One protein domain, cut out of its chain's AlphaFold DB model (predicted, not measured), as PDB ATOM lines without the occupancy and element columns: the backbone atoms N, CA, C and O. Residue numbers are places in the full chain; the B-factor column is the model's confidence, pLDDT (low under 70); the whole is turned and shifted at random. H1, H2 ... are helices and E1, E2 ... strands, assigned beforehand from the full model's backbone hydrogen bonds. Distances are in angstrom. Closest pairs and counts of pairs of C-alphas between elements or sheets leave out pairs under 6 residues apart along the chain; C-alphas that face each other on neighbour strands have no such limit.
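AT A GLANCE: This is residues 26 to 127 and 137 to 162 of the 163 residues of a protein of Striga asiatica (UniProt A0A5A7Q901). A strongly twisted wall of six strands has one long helix, H1, over one face at the E1 end, and no named helix on its other face. A small hairpin, E2 and E3, sits beyond the last turn of H1, and a second helix, H2, lies off the sheet, with residues 157 to 162 sticking out. The printed part has 128 residues, with two named helices and eight named strands in the order E1 H1 E2 E3 E4 E5 E6 E7 E8 H2, and its class is mixed, helices and strands. The large sheet is mixed, in the order E1, E4, E5, E6, E7, E8. The whole is compact, with a radius of gyration of the C-alphas of 15.9 A and spans of 44 by 39 by 35 A.

HOW THE PARTS SIT: E1, residues 26 to 32, is an edge strand, parallel to its neighbour E4, residues 69 to 76; N 28 and O 71 are 2.9 A apart, within hydrogen-bond range. H1, residues 36 to 50, is on this sheet over E1 and E4, at a height over the sheet of 9.3 A, making two layers, a helix on one face of a sheet. It runs along the strands, at 7 degrees to E1 on the local plane; the closest C-alphas of H1 and E1 are those of Phe 42 and Tyr 30, 6.4 A apart. E2, residues 53 to 55, and E3, residues 58 to 60, form an antiparallel hairpin, with N 55 and O 58 at 2.9 A; the closest C-alphas of H1 and E3, those of Thr 48 and Asp 59, are 6.9 A apart. E4, E5, residues 83 to 89, E6, residues 95 to 99, and E7, residues 105 to 107, form a meander, each strand the antiparallel neighbour of the one before, and each successive two are a hairpin. N 72 and O 86 are 2.8 A apart, N 87 and O 97 2.8 A, and N 98 and O 106 2.8 A. E8, residues 141 to 143, is the other edge strand, parallel to E7, with N 142 and O 105 at 2.8 A. H2, residues 150 to 160, is not on the large sheet and is apart from H1. Each O i to N i+4 pair is within hydrogen-bond range in H1, and 6 of 7 are in H2.

IN THESE COORDINATES: E1 begins at C-alpha 26, at (24.780, 124.944, 4.089), and is 18.9 A long. H1 is 21.2 A long, E4 22.5 A, E5 20.1 A and H2 15.4 A. H2 ends at C-alpha 160, at (4.675, 142.049, -14.222).

THE WHOLE: The C-alphas of Asn 56 and Arg 162, the two farthest apart, are 47.8 A apart. Residues 128 to 136 are not printed, and C-alphas 127 and 137 are 7.5 A apart across the cut, which falls in the link from E7 to E8. Of the links that are printed whole, none is long. Residues 108 to 127 hold no named element. The mean pLDDT of the printed part is 78.0; residues 78 to 81, 109 to 127, 137 to 141 and 159 to 162 are under 70.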
ATOM      1  N   ILE A  26      25.427 124.782   2.796       87.50
ATOM      2  CA  ILE A  26      24.780 124.944   4.089       87.50
ATOM      3  C   ILE A  26      23.277 124.863   3.844       87.50
ATOM      4  O   ILE A  26      22.685 125.774   3.264       87.50
ATOM      5  N   GLU A  27      22.662 123.766   4.268       89.44
ATOM      6  CA  GLU A  27      21.219 123.575   4.140       89.44
ATOM      7  C   GLU A  27      20.485 124.069   5.389       89.44
ATOM      8  O   GLU A  27      20.799 123.703   6.527       89.44
ATOM      9  N   VAL A  28      19.478 124.913   5.175       91.62
ATOM     10  CA  VAL A  28      18.601 125.432   6.226       91.62
ATOM     11  C   VAL A  28      17.154 125.270   5.774       91.62
ATOM     12  O   VAL A  28      16.836 125.482   4.611       91.62
ATOM     13  N   GLU A  29      16.257 124.913   6.687       92.50
ATOM     14  CA  GLU A  29      14.820 124.835   6.413       92.50
ATOM     15  C   GLU A  29      14.073 125.894   7.226       92.50
ATOM     16  O   GLU A  29      14.431 126.172   8.378       92.50
ATOM     17  N   TYR A  30      13.032 126.467   6.624       93.44
ATOM     18  CA  TYR A  30      12.092 127.358   7.285       93.44
ATOM     19  C   TYR A  30      10.664 127.109   6.807       93.44
ATOM     20  O   TYR A  30      10.364 127.199   5.617       93.44
ATOM     21  N   THR A  31       9.765 126.862   7.758       92.12
ATOM     22  CA  THR A  31       8.326 126.878   7.502       92.12
ATOM     23  C   THR A  31       7.819 128.305   7.641       92.12
ATOM     24  O   THR A  31       7.893 128.893   8.719       92.12
ATOM     25  N   VAL A  32       7.309 128.859   6.546       89.75
ATOM     26  CA  VAL A  32       6.731 130.197   6.483       89.75
ATOM     27  C   VAL A  32       5.447 130.213   7.299       89.75
ATOM     28  O   VAL A  32       4.477 129.527   6.986       89.75
ATOM     29  N   THR A  33       5.478 130.997   8.367       89.44
ATOM     30  CA  THR A  33       4.411 131.150   9.351       89.44
ATOM     31  C   THR A  33       4.380 132.598   9.840       89.44
ATOM     32  O   THR A  33       5.353 133.338   9.668       89.44
ATOM     33  N   GLU A  34       3.277 133.000  10.465       89.56
ATOM     34  CA  GLU A  34       3.135 134.307  11.114       89.56
ATOM     35  C   GLU A  34       3.851 134.375  12.479       89.56
ATOM     36  O   GLU A  34       3.984 135.453  13.061       89.56
ATOM     37  N   ASP A  35       4.350 133.244  12.999       93.25
ATOM     38  CA  ASP A  35       5.074 133.213  14.269       93.25
ATOM     39  C   ASP A  35       6.456 133.892  14.186       93.25
ATOM     40  O   ASP A  35       7.437 133.378  13.636       93.25
ATOM     41  N   VAL A  36       6.551 135.048  14.841       94.62
ATOM     42  CA  VAL A  36       7.779 135.840  14.964       94.62
ATOM     43  C   VAL A  36       8.888 135.074  15.700       94.62
ATOM     44  O   VAL A  36      10.070 135.299  15.419       94.62
ATOM     45  N   ALA A  37       8.558 134.189  16.646       95.94
ATOM     46  CA  ALA A  37       9.561 133.417  17.382       95.94
ATOM     47  C   ALA A  37      10.225 132.361  16.484       95.94
ATOM     48  O   ALA A  37      11.458 132.252  16.475       95.94
ATOM     49  N   SER A  38       9.432 131.651  15.677       93.94
ATOM     50  CA  SER A  38       9.909 130.757  14.618       93.94
ATOM     51  C   SER A  38      10.847 131.487  13.651       93.94
ATOM     52  O   SER A  38      11.985 131.056  13.447       93.94
ATOM     53  N   TYR A  39      10.445 132.663  13.156       95.69
ATOM     54  CA  TYR A  39      11.281 133.464  12.255       95.69
ATOM     55  C   TYR A  39      12.621 133.879  12.887       95.69
ATOM     56  O   TYR A  39      13.683 133.736  12.275       95.69
ATOM     57  N   LYS A  40      12.607 134.350  14.142       97.06
ATOM     58  CA  LYS A  40      13.837 134.703  14.878       97.06
ATOM     59  C   LYS A  40      14.761 133.500  15.058       97.06
ATOM     60  O   LYS A  40      15.974 133.630  14.892       97.06
ATOM     61  N   THR A  41      14.192 132.342  15.380       96.50
ATOM     62  CA  THR A  41      14.935 131.089  15.551       96.50
ATOM     63  C   THR A  41      15.599 130.673  14.243       96.50
ATOM     64  O   THR A  41      16.794 130.375  14.228       96.50
ATOM     65  N   PHE A  42      14.863 130.747  13.133       96.31
ATOM     66  CA  PHE A  42      15.400 130.513  11.797       96.31
ATOM     67  C   PHE A  42      16.562 131.457  11.465       96.31
ATOM     68  O   PHE A  42      17.631 130.985  11.082       96.31
ATOM     69  N   LEU A  43      16.407 132.770  11.670       96.94
ATOM     70  CA  LEU A  43      17.480 133.729  11.387       96.94
ATOM     71  C   LEU A  43      18.737 133.471  12.228       96.94
ATOM     72  O   LEU A  43      19.851 133.603  11.726       96.94
ATOM     73  N   ASN A  44      18.583 133.096  13.499       95.75
ATOM     74  CA  ASN A  44      19.720 132.761  14.358       95.75
ATOM     75  C   ASN A  44      20.416 131.476  13.907       95.75
ATOM     76  O   ASN A  44      21.648 131.429  13.882       95.75
ATOM     77  N   ARG A  45      19.643 130.463  13.492       95.50
ATOM     78  CA  ARG A  45      20.186 129.239  12.898       95.50
ATOM     79  C   ARG A  45      20.952 129.560  11.620       95.50
ATOM     80  O   ARG A  45      22.097 129.153  11.510       95.50
ATOM     81  N   LEU A  46      20.374 130.351  10.713       95.75
ATOM     82  CA  LEU A  46      21.030 130.772   9.474       95.75
ATOM     83  C   LEU A  46      22.366 131.478   9.753       95.75
ATOM     84  O   LEU A  46      23.382 131.097   9.181       95.75
ATOM     85  N   ARG A  47      22.389 132.463  10.663       95.50
ATOM     86  CA  ARG A  47      23.625 133.176  11.040       95.50
ATOM     87  C   ARG A  47      24.690 132.223  11.572       95.50
ATOM     88  O   ARG A  47      25.811 132.240  11.080       95.50
ATOM     89  N   THR A  48      24.315 131.365  12.518       94.00
ATOM     90  CA  THR A  48      25.245 130.415  13.146       94.00
ATOM     91  C   THR A  48      25.762 129.384  12.143       94.00
ATOM     92  O   THR A  48      26.941 129.053  12.159       94.00
ATOM     93  N   SER A  49      24.901 128.883  11.253       93.94
ATOM     94  CA  SER A  49      25.265 127.877  10.250       93.94
ATOM     95  C   SER A  49      26.192 128.418   9.163       93.94
ATOM     96  O   SER A  49      26.964 127.652   8.600       93.94
ATOM     97  N   VAL A  50      26.124 129.718   8.863       93.94
ATOM     98  CA  VAL A  50      26.994 130.364   7.866       93.94
ATOM     99  C   VAL A  50      28.285 130.903   8.479       93.94
ATOM    100  O   VAL A  50      29.261 131.106   7.763       93.94
ATOM    101  N   ALA A  51      28.317 131.128   9.792       93.81
ATOM    102  CA  ALA A  51      29.447 131.732  10.481       93.81
ATOM    103  C   ALA A  51      30.768 130.986  10.222       93.81
ATOM    104  O   ALA A  51      30.894 129.794  10.493       93.81
ATOM    105  N   ALA A  52      31.785 131.713   9.757       92.31
ATOM    106  CA  ALA A  52      33.137 131.171   9.600       92.31
ATOM    107  C   ALA A  52      34.001 131.394  10.851       92.31
ATOM    108  O   ALA A  52      34.872 130.591  11.179       92.31
ATOM    109  N   LYS A  53      33.780 132.512  11.548       92.94
ATOM    110  CA  LYS A  53      34.485 132.902  12.778       92.94
ATOM    111  C   LYS A  53      33.687 133.967  13.528       92.94
ATOM    112  O   LYS A  53      32.719 134.504  12.993       92.94
ATOM    113  N   LYS A  54      34.149 134.316  14.730       94.56
ATOM    114  CA  LYS A  54      33.608 135.417  15.533       94.56
ATOM    115  C   LYS A  54      34.602 136.566  15.657       94.56
ATOM    116  O   LYS A  54      35.791 136.336  15.867       94.56
ATOM    117  N   ILE A  55      34.102 137.795  15.578       94.50
ATOM    118  CA  ILE A  55      34.826 139.016  15.942       94.50
ATOM    119  C   ILE A  55      33.985 139.727  16.997       94.50
ATOM    120  O   ILE A  55      32.848 140.094  16.720       94.50
ATOM    121  N   ASN A  56      34.526 139.905  18.205       94.00
ATOM    122  CA  ASN A  56      33.796 140.487  19.341       94.00
ATOM    123  C   ASN A  56      32.442 139.798  19.586       94.00
ATOM    124  O   ASN A  56      31.415 140.457  19.670       94.00
ATOM    125  N   GLU A  57      32.448 138.461  19.627       92.06
ATOM    126  CA  GLU A  57      31.255 137.608  19.801       92.06
ATOM    127  C   GLU A  57      30.227 137.650  18.657       92.06
ATOM    128  O   GLU A  57      29.271 136.875  18.672       92.06
ATOM    129  N   ILE A  58      30.452 138.472  17.630       93.88
ATOM    130  CA  ILE A  58      29.596 138.578  16.450       93.88
ATOM    131  C   ILE A  58      30.094 137.612  15.377       93.88
ATOM    132  O   ILE A  58      31.266 137.648  14.990       93.88
ATOM    133  N   ASP A  59      29.193 136.766  14.884       95.25
ATOM    134  CA  ASP A  59      29.455 135.872  13.758       95.25
ATOM    135  C   ASP A  59      29.776 136.668  12.487       95.25
ATOM    136  O   ASP A  59      29.062 137.599  12.111       95.25
ATOM    137  N   THR A  60      30.848 136.280  11.801       94.94
ATOM    138  CA  THR A  60      31.246 136.866  10.518       94.94
ATOM    139  C   THR A  60      31.129 135.848   9.396       94.94
ATOM    140  O   THR A  60      31.440 134.668   9.587       94.94
ATOM    141  N   LEU A  61      30.725 136.330   8.222       94.44
ATOM    142  CA  LEU A  61      30.591 135.527   7.010       94.44
ATOM    143  C   LEU A  61      31.951 134.982   6.527       94.44
ATOM    144  O   LEU A  61      32.991 135.593   6.806       94.44
ATOM    145  N   PRO A  62      31.956 133.849   5.805       91.31
ATOM    146  CA  PRO A  62      33.149 133.302   5.168       91.31
ATOM    147  C   PRO A  62      33.711 134.247   4.106       91.31
ATOM    148  O   PRO A  62      33.005 135.080   3.532       91.31
ATOM    149  N   ALA A  63      34.999 134.091   3.805       87.31
ATOM    150  CA  ALA A  63      35.612 134.816   2.700       87.31
ATOM    151  C   ALA A  63      35.042 134.336   1.353       87.31
ATOM    152  O   ALA A  63      34.705 133.166   1.188       87.31
ATOM    153  N   ALA A  64      34.994 135.218   0.349       81.19
ATOM    154  CA  ALA A  64      34.512 134.857  -0.989       81.19
ATOM    155  C   ALA A  64      35.312 133.704  -1.627       81.19
ATOM    156  O   ALA A  64      34.743 132.902  -2.355       81.19
ATOM    157  N   SER A  65      36.601 133.578  -1.297       79.69
ATOM    158  CA  SER A  65      37.469 132.489  -1.760       79.69
ATOM    159  C   SER A  65      37.090 131.106  -1.223       79.69
ATOM    160  O   SER A  65      37.610 130.115  -1.719       79.69
ATOM    161  N   GLU A  66      36.234 131.021  -0.198       79.81
ATOM    162  CA  GLU A  66      35.762 129.739   0.338       79.81
ATOM    163  C   GLU A  66      34.685 129.087  -0.540       79.81
ATOM    164  O   GLU A  66      34.384 127.918  -0.331       79.81
ATOM    165  N   ASN A  67      34.107 129.809  -1.514       74.69
ATOM    166  CA  ASN A  67      33.150 129.271  -2.490       74.69
ATOM    167  C   ASN A  67      31.994 128.456  -1.865       74.69
ATOM    168  O   ASN A  67      31.596 127.415  -2.390       74.69
ATOM    169  N   LYS A  68      31.459 128.933  -0.733       82.75
ATOM    170  CA  LYS A  68      30.337 128.317  -0.009       82.75
ATOM    171  C   LYS A  68      28.994 128.905  -0.429       82.75
ATOM    172  O   LYS A  68      28.877 130.111  -0.675       82.75
ATOM    173  N   TYR A  69      27.964 128.068  -0.398       84.19
ATOM    174  CA  TYR A  69      26.594 128.452  -0.724       84.19
ATOM    175  C   TYR A  69      25.619 128.021   0.365       84.19
ATOM    176  O   TYR A  69      25.866 127.084   1.121       84.19
ATOM    177  N   VAL A  70      24.491 128.715   0.432       89.19
ATOM    178  CA  VAL A  70      23.383 128.397   1.326       89.19
ATOM    179  C   VAL A  70      22.197 127.980   0.479       89.19
ATOM    180  O   VAL A  70      21.833 128.686  -0.460       89.19
ATOM    181  N   ARG A  71      21.572 126.862   0.834       89.69
ATOM    182  CA  ARG A  71      20.280 126.444   0.296       89.69
ATOM    183  C   ARG A  71      19.245 126.570   1.402       89.69
ATOM    184  O   ARG A  71      19.380 125.938   2.446       89.69
ATOM    185  N   ILE A  72      18.216 127.377   1.174       92.00
ATOM    186  CA  ILE A  72      17.101 127.521   2.109       92.00
ATOM    187  C   ILE A  72      15.878 126.831   1.515       92.00
ATOM    188  O   ILE A  72      15.387 127.245   0.467       92.00
ATOM    189  N   HIS A  73      15.388 125.796   2.191       90.25
ATOM    190  CA  HIS A  73      14.111 125.159   1.893       90.25
ATOM    191  C   HIS A  73      12.987 125.931   2.593       90.25
ATOM    192  O   HIS A  73      12.879 125.916   3.820       90.25
ATOM    193  N   LEU A  74      12.173 126.640   1.816       90.75
ATOM    194  CA  LEU A  74      11.004 127.376   2.288       90.75
ATOM    195  C   LEU A  74       9.760 126.504   2.127       90.75
ATOM    196  O   LEU A  74       9.436 126.116   1.007       90.75
ATOM    197  N   ARG A  75       9.051 126.224   3.222       88.56
ATOM    198  CA  ARG A  75       7.795 125.454   3.226       88.56
ATOM    199  C   ARG A  75       6.627 126.370   3.559       88.56
ATOM    200  O   ARG A  75       6.676 127.048   4.580       88.56
ATOM    201  N   PHE A  76       5.584 126.395   2.739       86.12
ATOM    202  CA  PHE A  76       4.417 127.251   2.964       86.12
ATOM    203  C   PHE A  76       3.276 126.438   3.593       86.12
ATOM    204  O   PHE A  76       3.022 125.311   3.178       86.12
ATOM    205  N   MET A  77       2.627 126.981   4.631       75.06
ATOM    206  CA  MET A  77       1.597 126.254   5.393       75.06
ATOM    207  C   MET A  77       0.255 126.119   4.654       75.06
ATOM    208  O   MET A  77      -0.511 125.211   4.972       75.06
ATOM    209  N   ASP A  78      -0.021 126.968   3.660       67.50
ATOM    210  CA  ASP A  78      -1.314 126.986   2.976       67.50
ATOM    211  C   ASP A  78      -1.361 126.035   1.758       67.50
ATOM    212  O   ASP A  78      -0.779 126.269   0.698       67.50
ATOM    213  N   ALA A  79      -2.097 124.944   1.975       51.09
ATOM    214  CA  ALA A  79      -2.951 124.159   1.075       51.09
ATOM    215  C   ALA A  79      -2.429 123.415  -0.174       51.09
ATOM    216  O   ALA A  79      -3.210 122.622  -0.678       51.09
ATOM    217  N   ASP A  80      -1.179 123.522  -0.634       56.72
ATOM    218  CA  ASP A  80      -0.716 122.696  -1.785       56.72
ATOM    219  C   ASP A  80       0.756 122.239  -1.697       56.72
ATOM    220  O   ASP A  80       1.428 122.119  -2.718       56.72
ATOM    221  N   GLU A  81       1.291 122.034  -0.481       56.56
ATOM    222  CA  GLU A  81       2.709 121.674  -0.226       56.56
ATOM    223  C   GLU A  81       3.699 122.420  -1.140       56.56
ATOM    224  O   GLU A  81       4.723 121.885  -1.567       56.56
ATOM    225  N   VAL A  82       3.396 123.679  -1.466       71.75
ATOM    226  CA  VAL A  82       4.307 124.475  -2.267       71.75
ATOM    227  C   VAL A  82       5.512 124.697  -1.373       71.75
ATOM    228  O   VAL A  82       5.403 125.264  -0.285       71.75
ATOM    229  N   SER A  83       6.657 124.192  -1.800       81.81
ATOM    230  CA  SER A  83       7.941 124.526  -1.221       81.81
ATOM    231  C   SER A  83       8.837 125.096  -2.304       81.81
ATOM    232  O   SER A  83       8.614 124.911  -3.502       81.81
ATOM    233  N   CYS A  84       9.821 125.878  -1.888       84.25
ATOM    234  CA  CYS A  84      10.782 126.464  -2.802       84.25
ATOM    235  C   CYS A  84      12.164 126.394  -2.176       84.25
ATOM    236  O   CYS A  84      12.339 126.703  -0.996       84.25
ATOM    237  N   HIS A  85      13.153 126.008  -2.973       87.06
ATOM    238  CA  HIS A  85      14.546 126.166  -2.599       87.06
ATOM    239  C   HIS A  85      15.058 127.489  -3.136       87.06
ATOM    240  O   HIS A  85      14.990 127.740  -4.336       87.06
ATOM    241  N   VAL A  86      15.605 128.315  -2.253       89.19
ATOM    242  CA  VAL A  86      16.343 129.518  -2.638       89.19
ATOM    243  C   VAL A  86      17.816 129.333  -2.329       89.19
ATOM    244  O   VAL A  86      18.189 128.708  -1.334       89.19
ATOM    245  N   PHE A  87      18.656 129.882  -3.191       86.12
ATOM    246  CA  PHE A  87      20.097 129.743  -3.117       86.12
ATOM    247  C   PHE A  87      20.721 131.104  -2.867       86.12
ATOM    248  O   PHE A  87      20.399 132.089  -3.542       86.12
ATOM    249  N   LEU A  88      21.621 131.146  -1.889       88.00
ATOM    250  CA  LEU A  88      22.381 132.329  -1.520       88.00
ATOM    251  C   LEU A  88      23.876 132.029  -1.572       88.00
ATOM    252  O   LEU A  88      24.316 130.901  -1.341       88.00
ATOM    253  N   ARG A  89      24.682 133.062  -1.781       87.06
ATOM    254  CA  ARG A  89      26.129 132.983  -1.578       87.06
ATOM    255  C   ARG A  89      26.453 133.168  -0.099       87.06
ATOM    256  O   ARG A  89      25.975 134.104   0.526       87.06
ATOM    257  N   ALA A  90      27.284 132.308   0.482       89.38
ATOM    258  CA  ALA A  90      27.563 132.377   1.918       89.38
ATOM    259  C   ALA A  90      28.389 133.616   2.321       89.38
ATOM    260  O   ALA A  90      28.273 134.085   3.449       89.38
ATOM    261  N   SER A  91      29.207 134.165   1.415       88.38
ATOM    262  CA  SER A  91      30.109 135.287   1.716       88.38
ATOM    263  C   SER A  91      29.416 136.646   1.859       88.38
ATOM    264  O   SER A  91      29.986 137.557   2.458       88.38
ATOM    265  N   ASP A  92      28.200 136.797   1.333       89.06
ATOM    266  CA  ASP A  92      27.416 138.039   1.407       89.06
ATOM    267  C   ASP A  92      25.906 137.821   1.624       89.06
ATOM    268  O   ASP A  92      25.161 138.794   1.745       89.06
ATOM    269  N   LEU A  93      25.455 136.562   1.708       91.00
ATOM    270  CA  LEU A  93      24.049 136.146   1.782       91.00
ATOM    271  C   LEU A  93      23.188 136.663   0.622       91.00
ATOM    272  O   LEU A  93      21.962 136.727   0.733       91.00
ATOM    273  N   TYR A  94      23.811 137.017  -0.503       87.19
ATOM    274  CA  TYR A  94      23.097 137.523  -1.659       87.19
ATOM    275  C   TYR A  94      22.354 136.397  -2.370       87.19
ATOM    276  O   TYR A  94      22.902 135.313  -2.582       87.19
ATOM    277  N   PHE A  95      21.110 136.667  -2.760       85.88
ATOM    278  CA  PHE A  95      20.294 135.738  -3.531       85.88
ATOM    279  C   PHE A  95      20.870 135.559  -4.935       85.88
ATOM    280  O   PHE A  95      21.164 136.542  -5.613       85.88
ATOM    281  N   ILE A  96      21.035 134.308  -5.358       82.00
ATOM    282  CA  ILE A  96      21.623 133.960  -6.662       82.00
ATOM    283  C   ILE A  96      20.658 133.182  -7.557       82.00
ATOM    284  O   ILE A  96      20.805 133.210  -8.776       82.00
ATOM    285  N   GLY A  97      19.647 132.533  -6.981       83.50
ATOM    286  CA  GLY A  97      18.676 131.766  -7.748       83.50
ATOM    287  C   GLY A  97      17.723 130.963  -6.877       83.50
ATOM    288  O   GLY A  97      17.810 130.978  -5.648       83.50
ATOM    289  N   TYR A  98      16.812 130.249  -7.524       85.69
ATOM    290  CA  TYR A  98      15.812 129.407  -6.879       85.69
ATOM    291  C   TYR A  98      15.487 128.173  -7.723       85.69
ATOM    292  O   TYR A  98      15.824 128.102  -8.901       85.69
ATOM    293  N   GLU A  99      14.829 127.195  -7.115       82.44
ATOM    294  CA  GLU A  99      14.219 126.065  -7.811       82.44
ATOM    295  C   GLU A  99      12.745 126.378  -8.095       82.44
ATOM    296  O   GLU A  99      11.994 126.751  -7.186       82.44
ATOM    297  N   ASN A 100      12.338 126.266  -9.361       73.69
ATOM    298  CA  ASN A 100      10.959 126.481  -9.782       73.69
ATOM    299  C   ASN A 100      10.106 125.203  -9.626       73.69
ATOM    300  O   ASN A 100      10.596 124.137  -9.260       73.69
ATOM    301  N   LYS A 101       8.807 125.306  -9.931       73.38
ATOM    302  CA  LYS A 101       7.840 124.201  -9.786       73.38
ATOM    303  C   LYS A 101       8.156 122.970 -10.648       73.38
ATOM    304  O   LYS A 101       7.738 121.875 -10.298       73.38
ATOM    305  N   ASP A 102       8.910 123.146 -11.731       70.56
ATOM    306  CA  ASP A 102       9.319 122.076 -12.646       70.56
ATOM    307  C   ASP A 102      10.674 121.456 -12.253       70.56
ATOM    308  O   ASP A 102      11.304 120.786 -13.073       70.56
ATOM    309  N   GLN A 103      11.158 121.715 -11.029       70.62
ATOM    310  CA  GLN A 103      12.484 121.305 -10.536       70.62
ATOM    311  C   GLN A 103      13.638 121.836 -11.400       70.62
ATOM    312  O   GLN A 103      14.734 121.270 -11.436       70.62
ATOM    313  N   LYS A 104      13.397 122.937 -12.120       72.38
ATOM    314  CA  LYS A 104      14.441 123.645 -12.851       72.38
ATOM    315  C   LYS A 104      15.029 124.726 -11.980       72.38
ATOM    316  O   LYS A 104      14.346 125.410 -11.216       72.38
ATOM    317  N   LEU A 105      16.322 124.893 -12.151       74.62
ATOM    318  CA  LEU A 105      17.076 125.920 -11.484       74.62
ATOM    319  C   LEU A 105      16.964 127.220 -12.262       74.62
ATOM    320  O   LEU A 105      17.274 127.267 -13.444       74.62
ATOM    321  N   VAL A 106      16.534 128.275 -11.590       79.94
ATOM    322  CA  VAL A 106      16.411 129.612 -12.157       79.94
ATOM    323  C   VAL A 106      17.442 130.505 -11.485       79.94
ATOM    324  O   VAL A 106      17.388 130.721 -10.273       79.94
ATOM    325  N   ALA A 107      18.397 131.006 -12.259       78.94
ATOM    326  CA  ALA A 107      19.476 131.853 -11.775       78.94
ATOM    327  C   ALA A 107      19.244 133.316 -12.173       78.94
ATOM    328  O   ALA A 107      18.684 133.607 -13.229       78.94
ATOM    329  N   LEU A 108      19.674 134.255 -11.331       73.69
ATOM    330  CA  LEU A 108      19.710 135.671 -11.709       73.69
ATOM    331  C   LEU A 108      20.777 135.928 -12.773       73.69
ATOM    332  O   LEU A 108      21.795 135.244 -12.795       73.69
ATOM    333  N   GLN A 109      20.584 136.961 -13.598       69.19
ATOM    334  CA  GLN A 109      21.618 137.382 -14.541       69.19
ATOM    335  C   GLN A 109      22.900 137.766 -13.784       69.19
ATOM    336  O   GLN A 109      22.814 138.564 -12.842       69.19
ATOM    337  N   PRO A 110      24.080 137.304 -14.236       61.25
ATOM    338  CA  PRO A 110      25.360 137.795 -13.750       61.25
ATOM    339  C   PRO A 110      25.429 139.326 -13.799       61.25
ATOM    340  O   PRO A 110      25.323 139.922 -14.870       61.25
ATOM    341  N   ASP A 111      25.637 139.986 -12.658       54.41
ATOM    342  CA  ASP A 111      25.992 141.407 -12.649       54.41
ATOM    343  C   ASP A 111      27.520 141.563 -12.709       54.41
ATOM    344  O   ASP A 111      28.256 141.139 -11.807       54.41
ATOM    345  N   ASN A 112      27.989 142.211 -13.780       47.44
ATOM    346  CA  ASN A 112      29.399 142.462 -14.094       47.44
ATOM    347  C   ASN A 112      30.141 143.274 -13.018       47.44
ATOM    348  O   ASN A 112      31.366 143.373 -13.062       47.44
ATOM    349  N   THR A 113      29.427 143.876 -12.061       48.03
ATOM    350  CA  THR A 113      30.036 144.678 -10.994       48.03
ATOM    351  C   THR A 113      30.397 143.886  -9.739       48.03
ATOM    352  O   THR A 113      31.192 144.385  -8.940       48.03
ATOM    353  N   LYS A 114      29.895 142.653  -9.561       46.22
ATOM    354  CA  LYS A 114      30.244 141.775  -8.427       46.22
ATOM    355  C   LYS A 114      29.996 140.300  -8.745       46.22
ATOM    356  O   LYS A 114      29.006 139.744  -8.277       46.22
ATOM    357  N   THR A 115      30.924 139.672  -9.468       42.91
ATOM    358  CA  THR A 115      31.247 138.230  -9.372       42.91
ATOM    359  C   THR A 115      30.045 137.316  -9.103       42.91
ATOM    360  O   THR A 115      30.043 136.513  -8.174       42.91
ATOM    361  N   GLN A 116      28.963 137.485  -9.857       43.91
ATOM    362  CA  GLN A 116      27.924 136.476  -9.952       43.91
ATOM    363  C   GLN A 116      28.381 135.589 -11.089       43.91
ATOM    364  O   GLN A 116      28.030 135.806 -12.241       43.91
ATOM    365  N   GLU A 117      29.215 134.602 -10.777       45.69
ATOM    366  CA  GLU A 117      29.086 133.384 -11.551       45.69
ATOM    367  C   GLU A 117      27.622 132.973 -11.321       45.69
ATOM    368  O   GLU A 117      27.252 132.597 -10.205       45.69
ATOM    369  N   VAL A 118      26.754 133.094 -12.335       45.62
ATOM    370  CA  VAL A 118      25.797 132.003 -12.522       45.62
ATOM    371  C   VAL A 118      26.725 130.829 -12.675       45.62
ATOM    372  O   VAL A 118      27.417 130.702 -13.685       45.62
ATOM    373  N   ASP A 119      26.936 130.156 -11.551       45.31
ATOM    374  CA  ASP A 119      27.991 129.185 -11.439       45.31
ATOM    375  C   ASP A 119      27.723 128.226 -12.594       45.31
ATOM    376  O   ASP A 119      26.616 127.690 -12.715       45.31
ATOM    377  N   ALA A 120      28.721 127.983 -13.442       44.03
ATOM    378  CA  ALA A 120      28.667 126.875 -14.395       44.03
ATOM    379  C   ALA A 120      28.344 125.537 -13.673       44.03
ATOM    380  O   ALA A 120      28.116 124.507 -14.302       44.03
ATOM    381  N   GLN A 121      28.329 125.575 -12.336       48.47
ATOM    382  CA  GLN A 121      28.091 124.538 -11.360       48.47
ATOM    383  C   GLN A 121      26.714 124.621 -10.662       48.47
ATOM    384  O   GLN A 121      26.348 123.662  -9.985       48.47
ATOM    385  N   PHE A 122      25.892 125.662 -10.870       48.06
ATOM    386  CA  PHE A 122      24.454 125.606 -10.541       48.06
ATOM    387  C   PHE A 122      23.805 124.485 -11.373       48.06
ATOM    388  O   PHE A 122      23.087 123.641 -10.854       48.06
ATOM    389  N   SER A 123      24.240 124.326 -12.625       46.75
ATOM    390  CA  SER A 123      23.916 123.185 -13.498       46.75
ATOM    391  C   SER A 123      24.473 121.831 -13.027       46.75
ATOM    392  O   SER A 123      24.244 120.819 -13.684       46.75
ATOM    393  N   THR A 124      25.241 121.790 -11.931       45.69
ATOM    394  CA  THR A 124      25.819 120.555 -11.365       45.69
ATOM    395  C   THR A 124      25.205 120.157 -10.030       45.69
ATOM    396  O   THR A 124      25.684 119.205  -9.412       45.69
ATOM    397  N   LEU A 125      24.147 120.851  -9.583       51.50
ATOM    398  CA  LEU A 125      23.405 120.411  -8.407       51.50
ATOM    399  C   LEU A 125      22.962 118.952  -8.597       51.50
ATOM    400  O   LEU A 125      22.534 118.571  -9.689       51.50
ATOM    401  N   PRO A 126      23.063 118.104  -7.562       46.06
ATOM    402  CA  PRO A 126      22.374 116.830  -7.606       46.06
ATOM    403  C   PRO A 126      20.873 117.130  -7.719       46.06
ATOM    404  O   PRO A 126      20.369 117.971  -6.966       46.06
ATOM    405  N   PRO A 127      20.143 116.485  -8.646       47.56
ATOM    406  CA  PRO A 127      18.698 116.601  -8.639       47.56
ATOM    407  C   PRO A 127      18.157 116.112  -7.292       47.56
ATOM    408  O   PRO A 127      18.812 115.295  -6.626       47.56
ATOM    409  N   PRO A 137      17.709 113.398 -14.589       53.06
ATOM    410  CA  PRO A 137      17.814 114.268 -15.755       53.06
ATOM    411  C   PRO A 137      18.916 115.319 -15.527       53.06
ATOM    412  O   PRO A 137      19.159 115.715 -14.384       53.06
ATOM    413  N   PRO A 138      19.615 115.772 -16.586       53.62
ATOM    414  CA  PRO A 138      20.594 116.843 -16.459       53.62
ATOM    415  C   PRO A 138      19.905 118.103 -15.935       53.62
ATOM    416  O   PRO A 138      18.880 118.523 -16.477       53.62
ATOM    417  N   VAL A 139      20.472 118.695 -14.885       57.00
ATOM    418  CA  VAL A 139      19.960 119.926 -14.285       57.00
ATOM    419  C   VAL A 139      20.022 121.049 -15.318       57.00
ATOM    420  O   VAL A 139      21.095 121.421 -15.793       57.00
ATOM    421  N   GLN A 140      18.852 121.562 -15.698       62.00
ATOM    422  CA  GLN A 140      18.725 122.706 -16.597       62.00
ATOM    423  C   GLN A 140      18.700 123.980 -15.759       62.00
ATOM    424  O   GLN A 140      17.863 124.110 -14.862       62.00
ATOM    425  N   VAL A 141      19.612 124.901 -16.069       65.44
ATOM    426  CA  VAL A 141      19.622 126.250 -15.501       65.44
ATOM    427  C   VAL A 141      19.013 127.211 -16.507       65.44
ATOM    428  O   VAL A 141      19.471 127.304 -17.645       65.44
ATOM    429  N   GLU A 142      17.971 127.907 -16.081       75.00
ATOM    430  CA  GLU A 142      17.364 129.024 -16.787       75.00
ATOM    431  C   GLU A 142      17.904 130.330 -16.200       75.00
ATOM    432  O   GLU A 142      17.811 130.568 -14.996       75.00
ATOM    433  N   GLU A 143      18.487 131.179 -17.039       76.81
ATOM    434  CA  GLU A 143      18.977 132.490 -16.617       76.81
ATOM    435  C   GLU A 143      17.891 133.550 -16.810       76.81
ATOM    436  O   GLU A 143      17.330 133.711 -17.896       76.81
ATOM    437  N   LEU A 144      17.615 134.310 -15.753       80.31
ATOM    438  CA  LEU A 144      16.752 135.480 -15.819       80.31
ATOM    439  C   LEU A 144      17.442 136.600 -16.600       80.31
ATOM    440  O   LEU A 144      18.656 136.768 -16.549       80.31
ATOM    441  N   SER A 145      16.654 137.440 -17.267       80.31
ATOM    442  CA  SER A 145      17.144 138.601 -18.027       80.31
ATOM    443  C   SER A 145      17.516 139.811 -17.157       80.31
ATOM    444  O   SER A 145      17.717 140.909 -17.678       80.31
ATOM    445  N   PHE A 146      17.550 139.636 -15.834       78.44
ATOM    446  CA  PHE A 146      17.824 140.688 -14.863       78.44
ATOM    447  C   PHE A 146      18.663 140.168 -13.692       78.44
ATOM    448  O   PHE A 146      18.534 139.020 -13.266       78.44
ATOM    449  N   GLY A 147      19.513 141.043 -13.150       78.50
ATOM    450  CA  GLY A 147      20.319 140.764 -11.962       78.50
ATOM    451  C   GLY A 147      19.576 141.058 -10.656       78.50
ATOM    452  O   GLY A 147      18.527 141.701 -10.633       78.50
ATOM    453  N   GLY A 148      20.152 140.631  -9.530       74.00
ATOM    454  CA  GLY A 148      19.510 140.756  -8.213       74.00
ATOM    455  C   GLY A 148      19.502 142.157  -7.592       74.00
ATOM    456  O   GLY A 148      19.055 142.302  -6.459       74.00
ATOM    457  N   ASN A 149      20.062 143.179  -8.250       82.00
ATOM    458  CA  ASN A 149      20.118 144.518  -7.658       82.00
ATOM    459  C   ASN A 149      18.701 145.113  -7.536       82.00
ATOM    460  O   ASN A 149      17.851 144.907  -8.403       82.00
ATOM    461  N   TYR A 150      18.435 145.865  -6.460       82.31
ATOM    462  CA  TYR A 150      17.077 146.341  -6.164       82.31
ATOM    463  C   TYR A 150      16.462 147.182  -7.293       82.31
ATOM    464  O   TYR A 150      15.261 147.084  -7.531       82.31
ATOM    465  N   ASN A 151      17.259 147.959  -8.034       82.81
ATOM    466  CA  ASN A 151      16.765 148.735  -9.177       82.81
ATOM    467  C   ASN A 151      16.259 147.827 -10.311       82.81
ATOM    468  O   ASN A 151      15.188 148.078 -10.868       82.81
ATOM    469  N   GLY A 152      16.996 146.757 -10.622       79.31
ATOM    470  CA  GLY A 152      16.593 145.729 -11.579       79.31
ATOM    471  C   GLY A 152      15.311 145.028 -11.141       79.31
ATOM    472  O   GLY A 152      14.338 145.011 -11.894       79.31
ATOM    473  N   LEU A 153      15.261 144.564  -9.886       84.62
ATOM    474  CA  LEU A 153      14.087 143.897  -9.305       84.62
ATOM    475  C   LEU A 153      12.828 144.785  -9.320       84.62
ATOM    476  O   LEU A 153      11.733 144.340  -9.675       84.62
ATOM    477  N   VAL A 154      12.963 146.070  -8.984       84.31
ATOM    478  CA  VAL A 154      11.851 147.035  -9.037       84.31
ATOM    479  C   VAL A 154      11.389 147.276 -10.474       84.31
ATOM    480  O   VAL A 154      10.192 147.403 -10.729       84.31
ATOM    481  N   THR A 155      12.319 147.339 -11.425       84.94
ATOM    482  CA  THR A 155      11.982 147.556 -12.836       84.94
ATOM    483  C   THR A 155      11.154 146.393 -13.380       84.94
ATOM    484  O   THR A 155      10.094 146.624 -13.962       84.94
ATOM    485  N   VAL A 156      11.570 145.148 -13.128       84.69
ATOM    486  CA  VAL A 156      10.859 143.965 -13.636       84.69
ATOM    487  C   VAL A 156       9.549 143.682 -12.900       84.69
ATOM    488  O   VAL A 156       8.580 143.264 -13.534       84.69
ATOM    489  N   SER A 157       9.462 143.973 -11.598       84.56
ATOM    490  CA  SER A 157       8.216 143.792 -10.831       84.56
ATOM    491  C   SER A 157       7.104 144.740 -11.279       84.56
ATOM    492  O   SER A 157       5.950 144.332 -11.359       84.56
ATOM    493  N   LYS A 158       7.428 145.983 -11.659       80.44
ATOM    494  CA  LYS A 158       6.442 146.940 -12.198       80.44
ATOM    495  C   LYS A 158       5.880 146.533 -13.558       80.44
ATOM    496  O   LYS A 158       4.757 146.911 -13.885       80.44
ATOM    497  N   ILE A 159       6.657 145.794 -14.347       67.94
ATOM    498  CA  ILE A 159       6.224 145.280 -15.651       67.94
ATOM    499  C   ILE A 159       5.242 144.117 -15.456       67.94
ATOM    500  O   ILE A 159       4.231 144.064 -16.145       67.94
ATOM    501  N   HIS A 160       5.496 143.240 -14.479       57.88
ATOM    502  CA  HIS A 160       4.675 142.049 -14.222       57.88
ATOM    503  C   HIS A 160       3.509 142.280 -13.239       57.88
ATOM    504  O   HIS A 160       2.595 141.467 -13.186       57.88
ATOM    505  N   GLY A 161       3.514 143.379 -12.475       48.88
ATOM    506  CA  GLY A 161       2.460 143.749 -11.518       48.88
ATOM    507  C   GLY A 161       1.299 144.561 -12.107       48.88
ATOM    508  O   GLY A 161       0.471 145.067 -11.355       48.88
ATOM    509  N   ARG A 162       1.250 144.738 -13.433       43.97
ATOM    510  CA  ARG A 162       0.097 145.296 -14.154       43.97
ATOM    511  C   ARG A 162      -0.705 144.159 -14.791       43.97
ATOM    512  O   ARG A 162      -0.656 144.007 -16.004       43.97
TER     513      ARG A 162